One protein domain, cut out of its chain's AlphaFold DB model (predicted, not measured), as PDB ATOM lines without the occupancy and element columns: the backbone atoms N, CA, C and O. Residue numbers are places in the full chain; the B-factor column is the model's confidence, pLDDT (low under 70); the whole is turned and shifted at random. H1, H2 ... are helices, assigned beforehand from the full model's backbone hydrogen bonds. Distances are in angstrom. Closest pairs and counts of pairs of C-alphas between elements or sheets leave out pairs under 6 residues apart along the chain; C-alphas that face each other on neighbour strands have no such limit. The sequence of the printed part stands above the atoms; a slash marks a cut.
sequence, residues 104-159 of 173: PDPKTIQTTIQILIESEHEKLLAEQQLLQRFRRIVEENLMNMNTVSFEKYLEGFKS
ATOM      1  N   PRO A 104     -25.304 -52.495  60.471       59.47
ATOM      2  CA  PRO A 104     -24.873 -52.590  59.084       59.47
ATOM      3  C   PRO A 104     -23.456 -52.013  58.945       59.47
ATOM      4  O   PRO A 104     -23.183 -50.904  59.405       59.47
ATOM      5  N   ASP A 105     -22.555 -52.770  58.312       72.50
ATOM      6  CA  ASP A 105     -21.190 -52.336  57.992       72.50
ATOM      7  C   ASP A 105     -21.227 -50.955  57.299       72.50
ATOM      8  O   ASP A 105     -22.009 -50.785  56.355       72.50
ATOM      9  N   PRO A 106     -20.422 -49.958  57.722       72.94
ATOM     10  CA  PRO A 106     -20.409 -48.616  57.134       72.94
ATOM     11  C   PRO A 106     -20.293 -48.605  55.606       72.94
ATOM     12  O   PRO A 106     -20.880 -47.735  54.961       72.94
ATOM     13  N   LYS A 107     -19.619 -49.592  55.001       74.69
ATOM     14  CA  LYS A 107     -19.572 -49.727  53.534       74.69
ATOM     15  C   LYS A 107     -20.933 -50.067  52.928       74.69
ATOM     16  O   LYS A 107     -21.294 -49.507  51.900       74.69
ATOM     17  N   THR A 108     -21.719 -50.918  53.582       75.56
ATOM     18  CA  THR A 108     -23.074 -51.292  53.140       75.56
ATOM     19  C   THR A 108     -24.025 -50.096  53.206       75.56
ATOM     20  O   THR A 108     -24.834 -49.888  52.298       75.56
ATOM     21  N   ILE A 109     -23.892 -49.267  54.246       75.94
ATOM     22  CA  ILE A 109     -24.643 -48.011  54.386       75.94
ATOM     23  C   ILE A 109     -24.232 -47.020  53.288       75.94
ATOM     24  O   ILE A 109     -25.091 -46.403  52.664       75.94
ATOM     25  N   GLN A 110     -22.935 -46.896  53.003       81.56
ATOM     26  CA  GLN A 110     -22.448 -46.005  51.950       81.56
ATOM     27  C   GLN A 110     -22.960 -46.418  50.564       81.56
ATOM     28  O   GLN A 110     -23.471 -45.577  49.829       81.56
ATOM     29  N   THR A 111     -22.889 -47.706  50.216       80.19
ATOM     30  CA  THR A 111     -23.421 -48.217  48.944       80.19
ATOM     31  C   THR A 111     -24.933 -48.015  48.844       80.19
ATOM     32  O   THR A 111     -25.440 -47.626  47.800       80.19
ATOM     33  N   THR A 112     -25.652 -48.204  49.948       75.12
ATOM     34  CA  THR A 112     -27.092 -47.936  50.046       75.12
ATOM     35  C   THR A 112     -27.433 -46.478  49.740       75.12
ATOM     36  O   THR A 112     -28.332 -46.199  48.947       75.12
ATOM     37  N   ILE A 113     -26.716 -45.544  50.369       81.75
ATOM     38  CA  ILE A 113     -26.920 -44.108  50.161       81.75
ATOM     39  C   ILE A 113     -26.590 -43.741  48.714       81.75
ATOM     40  O   ILE A 113     -27.342 -42.995  48.093       81.75
ATOM     41  N   GLN A 114     -25.518 -44.305  48.157       86.25
ATOM     42  CA  GLN A 114     -25.133 -44.081  46.767       86.25
ATOM     43  C   GLN A 114     -26.236 -44.522  45.793       86.25
ATOM     44  O   GLN A 114     -26.640 -43.737  44.940       86.25
ATOM     45  N   ILE A 115     -26.790 -45.725  45.978       85.00
ATOM     46  CA  ILE A 115     -27.904 -46.237  45.164       85.00
ATOM     47  C   ILE A 115     -29.130 -45.322  45.281       85.00
ATOM     48  O   ILE A 115     -29.801 -45.049  44.286       85.00
ATOM     49  N   LEU A 116     -29.429 -44.821  46.485       83.94
ATOM     50  CA  LEU A 116     -30.543 -43.897  46.687       83.94
ATOM     51  C   LEU A 116     -30.329 -42.597  45.903       83.94
ATOM     52  O   LEU A 116     -31.230 -42.181  45.177       83.94
ATOM     53  N   ILE A 117     -29.149 -41.986  46.022       90.06
ATOM     54  CA  ILE A 117     -28.805 -40.739  45.328       90.06
ATOM     55  C   ILE A 117     -28.904 -40.925  43.814       90.06
ATOM     56  O   ILE A 117     -29.510 -40.096  43.141       90.06
ATOM     57  N   GLU A 118     -28.363 -42.021  43.285       91.38
ATOM     58  CA  GLU A 118     -28.440 -42.339  41.858       91.38
ATOM     59  C   GLU A 118     -29.895 -42.503  41.402       91.38
ATOM     60  O   GLU A 118     -30.296 -41.908  40.402       91.38
ATOM     61  N   SER A 119     -30.717 -43.211  42.181       85.81
ATOM     62  CA  SER A 119     -32.134 -43.406  41.857       85.81
ATOM     63  C   SER A 119     -32.944 -42.104  41.868       85.81
ATOM     64  O   SER A 119     -33.814 -41.909  41.021       85.81
ATOM     65  N   GLU A 120     -32.678 -41.196  42.811       84.12
ATOM     66  CA  GLU A 120     -33.367 -39.903  42.876       84.12
ATOM     67  C   GLU A 120     -32.870 -38.964  41.769       84.12
ATOM     68  O   GLU A 120     -33.666 -38.261  41.147       84.12
ATOM     69  N   HIS A 121     -31.578 -39.012  41.434       91.62
ATOM     70  CA  HIS A 121     -31.022 -38.272  40.305       91.62
ATOM     71  C   HIS A 121     -31.656 -38.693  38.969       91.62
ATOM     72  O   HIS A 121     -32.030 -37.835  38.168       91.62
ATOM     73  N   GLU A 122     -31.846 -39.994  38.729       91.62
ATOM     74  CA  GLU A 122     -32.538 -40.476  37.527       91.62
ATOM     75  C   GLU A 122     -33.992 -39.991  37.446       91.62
ATOM     76  O   GLU A 122     -34.442 -39.578  36.373       91.62
ATOM     77  N   LYS A 123     -34.723 -39.981  38.568       91.12
ATOM     78  CA  LYS A 123     -36.096 -39.452  38.604       91.12
ATOM     79  C   LYS A 123     -36.142 -37.968  38.269       91.12
ATOM     80  O   LYS A 123     -36.967 -37.567  37.452       91.12
ATOM     81  N   LEU A 124     -35.241 -37.172  38.847       94.44
ATOM     82  CA  LEU A 124     -35.152 -35.742  38.560       94.44
ATOM     83  C   LEU A 124     -34.843 -35.483  37.082       94.44
ATOM     84  O   LEU A 124     -35.446 -34.598  36.475       94.44
ATOM     85  N   LEU A 125     -33.964 -36.282  36.467       93.69
ATOM     86  CA  LEU A 125     -33.707 -36.194  35.029       93.69
ATOM     87  C   LEU A 125     -34.952 -36.536  34.200       93.69
ATOM     88  O   LEU A 125     -35.258 -35.834  33.233       93.69
ATOM     89  N   ALA A 126     -35.685 -37.587  34.569       91.31
ATOM     90  CA  ALA A 126     -36.920 -37.962  33.886       91.31
ATOM     91  C   ALA A 126     -37.996 -36.868  34.009       91.31
ATOM     92  O   ALA A 126     -38.641 -36.513  33.018       91.31
ATOM     93  N   GLU A 127     -38.155 -36.285  35.195       93.12
ATOM     94  CA  GLU A 127     -39.091 -35.191  35.448       93.12
ATOM     95  C   GLU A 127     -38.699 -33.920  34.689       93.12
ATOM     96  O   GLU A 127     -39.539 -33.306  34.031       93.12
ATOM     97  N   GLN A 128     -37.414 -33.559  34.677       92.88
ATOM     98  CA  GLN A 128     -36.914 -32.435  33.888       92.88
ATOM     99  C   GLN A 128     -37.243 -32.614  32.399       92.88
ATOM    100  O   GLN A 128     -37.705 -31.677  31.743       92.88
ATOM    101  N   GLN A 129     -37.039 -33.817  31.855       92.75
ATOM    102  CA  GLN A 129     -37.398 -34.121  30.470       92.75
ATOM    103  C   GLN A 129     -38.909 -34.016  30.234       92.75
ATOM    104  O   GLN A 129     -39.333 -33.505  29.193       92.75
ATOM    105  N   LEU A 130     -39.727 -34.472  31.185       94.31
ATOM    106  CA  LEU A 130     -41.182 -34.362  31.122       94.31
ATOM    107  C   LEU A 130     -41.627 -32.895  31.111       94.31
ATOM    108  O   LEU A 130     -42.393 -32.504  30.232       94.31
ATOM    109  N   LEU A 131     -41.091 -32.069  32.011       94.25
ATOM    110  CA  LEU A 131     -41.376 -30.634  32.079       94.25
ATOM    111  C   LEU A 131     -40.958 -29.914  30.795       94.25
ATOM    112  O   LEU A 131     -41.703 -29.081  30.284       94.25
ATOM    113  N   GLN A 132     -39.814 -30.270  30.207       91.69
ATOM    114  CA  GLN A 132     -39.387 -29.725  28.915       91.69
ATOM    115  C   GLN A 132     -40.315 -30.127  27.760       91.69
ATOM    116  O   GLN A 132     -40.518 -29.345  26.830       91.69
ATOM    117  N   ARG A 133     -40.861 -31.348  27.775       93.00
ATOM    118  CA  ARG A 133     -41.855 -31.791  26.781       93.00
ATOM    119  C   ARG A 133     -43.175 -31.058  26.967       93.00
ATOM    120  O   ARG A 133     -43.704 -30.528  25.996       93.00
ATOM    121  N   PHE A 134     -43.664 -30.984  28.201       93.25
ATOM    122  CA  PHE A 134     -44.877 -30.249  28.542       93.25
ATOM    123  C   PHE A 134     -44.770 -28.784  28.113       93.25
ATOM    124  O   PHE A 134     -45.644 -28.279  27.416       93.25
ATOM    125  N   ARG A 135     -43.644 -28.138  28.432       91.44
ATOM    126  CA  ARG A 135     -43.349 -26.772  28.007       91.44
ATOM    127  C   ARG A 135     -43.444 -26.608  26.492       91.44
ATOM    128  O   ARG A 135     -44.114 -25.689  26.044       91.44
ATOM    129  N   ARG A 136     -42.831 -27.503  25.709       91.00
ATOM    130  CA  ARG A 136     -42.908 -27.453  24.239       91.00
ATOM    131  C   ARG A 136     -44.341 -27.553  23.722       91.00
ATOM    132  O   ARG A 136     -44.704 -26.794  22.838       91.00
ATOM    133  N   ILE A 137     -45.150 -28.441  24.297       92.75
ATOM    134  CA  ILE A 137     -46.563 -28.598  23.918       92.75
ATOM    135  C   ILE A 137     -47.348 -27.317  24.221       92.75
ATOM    136  O   ILE A 137     -48.154 -26.871  23.410       92.75
ATOM    137  N   VAL A 138     -47.119 -26.713  25.387       89.06
ATOM    138  CA  VAL A 138     -47.754 -25.445  25.768       89.06
ATOM    139  C   VAL A 138     -47.333 -24.321  24.822       89.06
ATOM    140  O   VAL A 138     -48.189 -23.586  24.339       89.06
ATOM    141  N   GLU A 139     -46.041 -24.224  24.511       90.19
ATOM    142  CA  GLU A 139     -45.485 -23.238  23.582       90.19
ATOM    143  C   GLU A 139     -46.061 -23.384  22.166       90.19
ATOM    144  O   GLU A 139     -46.495 -22.395  21.581       90.19
ATOM    145  N   GLU A 140     -46.131 -24.608  21.643       90.81
ATOM    146  CA  GLU A 140     -46.716 -24.915  20.335       90.81
ATOM    147  C   GLU A 140     -48.208 -24.555  20.283       90.81
ATOM    148  O   GLU A 140     -48.659 -23.875  19.362       90.81
ATOM    149  N   ASN A 141     -48.973 -24.932  21.310       88.81
ATOM    150  CA  ASN A 141     -50.394 -24.597  21.393       88.81
ATOM    151  C   ASN A 141     -50.635 -23.085  21.510       88.81
ATOM    152  O   ASN A 141     -51.531 -22.555  20.856       88.81
ATOM    153  N   LEU A 142     -49.832 -22.377  22.311       88.19
ATOM    154  CA  LEU A 142     -49.922 -20.923  22.459       88.19
ATOM    155  C   LEU A 142     -49.577 -20.204  21.154       88.19
ATOM    156  O   LEU A 142     -50.316 -19.304  20.764       88.19
ATOM    157  N   MET A 143     -48.516 -20.623  20.458       84.25
ATOM    158  CA  MET A 143     -48.163 -20.085  19.139       84.25
ATOM    159  C   MET A 143     -49.296 -20.258  18.128       84.25
ATOM    160  O   MET A 143     -49.616 -19.320  17.399       84.25
ATOM    161  N   ASN A 144     -49.915 -21.440  18.105       86.31
ATOM    162  CA  ASN A 144     -50.972 -21.767  17.153       86.31
ATOM    163  C   ASN A 144     -52.301 -21.060  17.463       86.31
ATOM    164  O   ASN A 144     -53.055 -20.757  16.541       86.31
ATOM    165  N   MET A 145     -52.610 -20.799  18.739       83.81
ATOM    166  CA  MET A 145     -53.858 -20.137  19.133       83.81
ATOM    167  C   MET A 145     -53.760 -18.612  19.145       83.81
ATOM    168  O   MET A 145     -54.667 -17.936  18.659       83.81
ATOM    169  N   ASN A 146     -52.708 -18.056  19.748       85.81
ATOM    170  CA  ASN A 146     -52.547 -16.616  19.894       85.81
ATOM    171  C   ASN A 146     -51.076 -16.237  20.124       85.81
ATOM    172  O   ASN A 146     -50.536 -16.364  21.227       85.81
ATOM    173  N   THR A 147     -50.460 -15.666  19.093       85.88
ATOM    174  CA  THR A 147     -49.074 -15.183  19.113       85.88
ATOM    175  C   THR A 147     -48.812 -14.111  20.175       85.88
ATOM    176  O   THR A 147     -47.751 -14.122  20.793       85.88
ATOM    177  N   VAL A 148     -49.778 -13.240  20.481       85.19
ATOM    178  CA  VAL A 148     -49.637 -12.209  21.530       85.19
ATOM    179  C   VAL A 148     -49.610 -12.837  22.929       85.19
ATOM    180  O   VAL A 148     -48.870 -12.392  23.809       85.19
ATOM    181  N   SER A 149     -50.396 -13.891  23.157       82.25
ATOM    182  CA  SER A 149     -50.358 -14.655  24.412       82.25
ATOM    183  C   SER A 149     -49.046 -15.419  24.570       82.25
ATOM    184  O   SER A 149     -48.523 -15.503  25.680       82.25
ATOM    185  N   PHE A 150     -48.493 -15.933  23.470       86.38
ATOM    186  CA  PHE A 150     -47.186 -16.577  23.465       86.38
ATOM    187  C   PHE A 150     -46.045 -15.606  23.813       86.38
ATOM    188  O   PHE A 150     -45.180 -15.940  24.622       86.38
ATOM    189  N   GLU A 151     -46.053 -14.386  23.269       83.69
ATOM    190  CA  GLU A 151     -45.043 -13.371  23.603       83.69
ATOM    191  C   GLU A 151     -45.059 -13.005  25.092       83.69
ATOM    192  O   GLU A 151     -44.004 -12.993  25.731       83.69
ATOM    193  N   LYS A 152     -46.249 -12.801  25.676       84.69
ATOM    194  CA  LYS A 152     -46.411 -12.561  27.123       84.69
ATOM    195  C   LYS A 152     -45.972 -13.757  27.967       84.69
ATOM    196  O   LYS A 152     -45.364 -13.583  29.020       84.69
ATOM    197  N   TYR A 153     -46.267 -14.973  27.507       85.25
ATOM    198  CA  TYR A 153     -45.797 -16.199  28.145       85.25
ATOM    199  C   TYR A 153     -44.264 -16.240  28.179       85.25
ATOM    200  O   TYR A 153     -43.694 -16.437  29.248       85.25
ATOM    201  N   LEU A 154     -43.584 -15.968  27.056       85.06
ATOM    202  CA  LEU A 154     -42.119 -15.902  27.010       85.06
ATOM    203  C   LEU A 154     -41.544 -14.789  27.891       85.06
ATOM    204  O   LEU A 154     -40.476 -14.968  28.476       85.06
ATOM    205  N   GLU A 155     -42.229 -13.652  27.988       86.00
ATOM    206  CA  GLU A 155     -41.832 -12.543  28.856       86.00
ATOM    207  C   GLU A 155     -41.805 -12.951  30.337       86.00
ATOM    208  O   GLU A 155     -40.857 -12.608  31.037       86.00
ATOM    209  N   GLY A 156     -42.742 -13.794  30.785       81.25
ATOM    210  CA  GLY A 156     -42.752 -14.348  32.145       81.25
ATOM    211  C   GLY A 156     -41.544 -15.233  32.492       81.25
ATOM    212  O   GLY A 156     -41.193 -15.356  33.663       81.25
ATOM    213  N   PHE A 157     -40.869 -15.816  31.491       77.88
ATOM    214  CA  PHE A 157     -39.645 -16.612  31.687       77.88
ATOM    215  C   PHE A 157     -38.354 -15.816  31.488       77.88
ATOM    216  O   PHE A 157     -37.273 -16.312  31.824       77.88
ATOM    217  N   LYS A 158     -38.431 -14.585  30.969       78.06
ATOM    218  CA  LYS A 158     -37.299 -13.657  30.970       78.06
ATOM    219  C   LYS A 158     -37.129 -13.140  32.397       78.06
ATOM    220  O   LYS A 158     -37.609 -12.073  32.756       78.06
ATOM    221  N   SER A 159     -36.456 -13.932  33.229       57.91
ATOM    222  CA  SER A 159     -36.047 -13.495  34.561       57.91
ATOM    223  C   SER A 159     -35.282 -12.174  34.451       57.91
ATOM    224  O   SER A 159     -34.441 -12.012  33.563       57.91
TER     225      SER A 159
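This is residues 104 to 159 of the 173 residues of an uncharacterized protein of Stomoxys calcitrans (UniProt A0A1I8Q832). One long, straight helix, H1, makes nearly the whole length of this model, and a short helix, H2, folds back beside its last turns as a lopsided helical hairpin. The first part of H1 is a long arm that sticks out on its own, residues 106 to 137. The printed part has 56 residues with two named helices, H1 then H2, and no named strand; its class is all helix. It is an extended rod, with a radius of gyration of the C-alphas of 19.7 A and spans of 61 by 21 by 8 A.

H1, residues 106 to 145, and H2, residues 147 to 157, form a hairpin with a tight link of one residue, Asn 146. They touch, H1 with residues 139 to 143 alone; the closest C-alphas, those of Leu 142 and Phe 150, are 5.2 A apart. They run opposite ways at a shallow tilt of 28 degrees. In H1 every O i to N i+4 pair is within hydrogen-bond range, in H2 6 of 7.

H1 begins at C-alpha 106 (-20.409, -48.616, 57.134) and is 58.1 A long from first to last C-alpha. H2 measures 15.8 A and ends at C-alpha 157 (-39.645, -16.612, 31.687).

The two C-alphas farthest apart, those of Asp 105 and Val 148, are 61.2 A apart. The printed part has no cut. Residues 104 and 159 have pLDDT under 70.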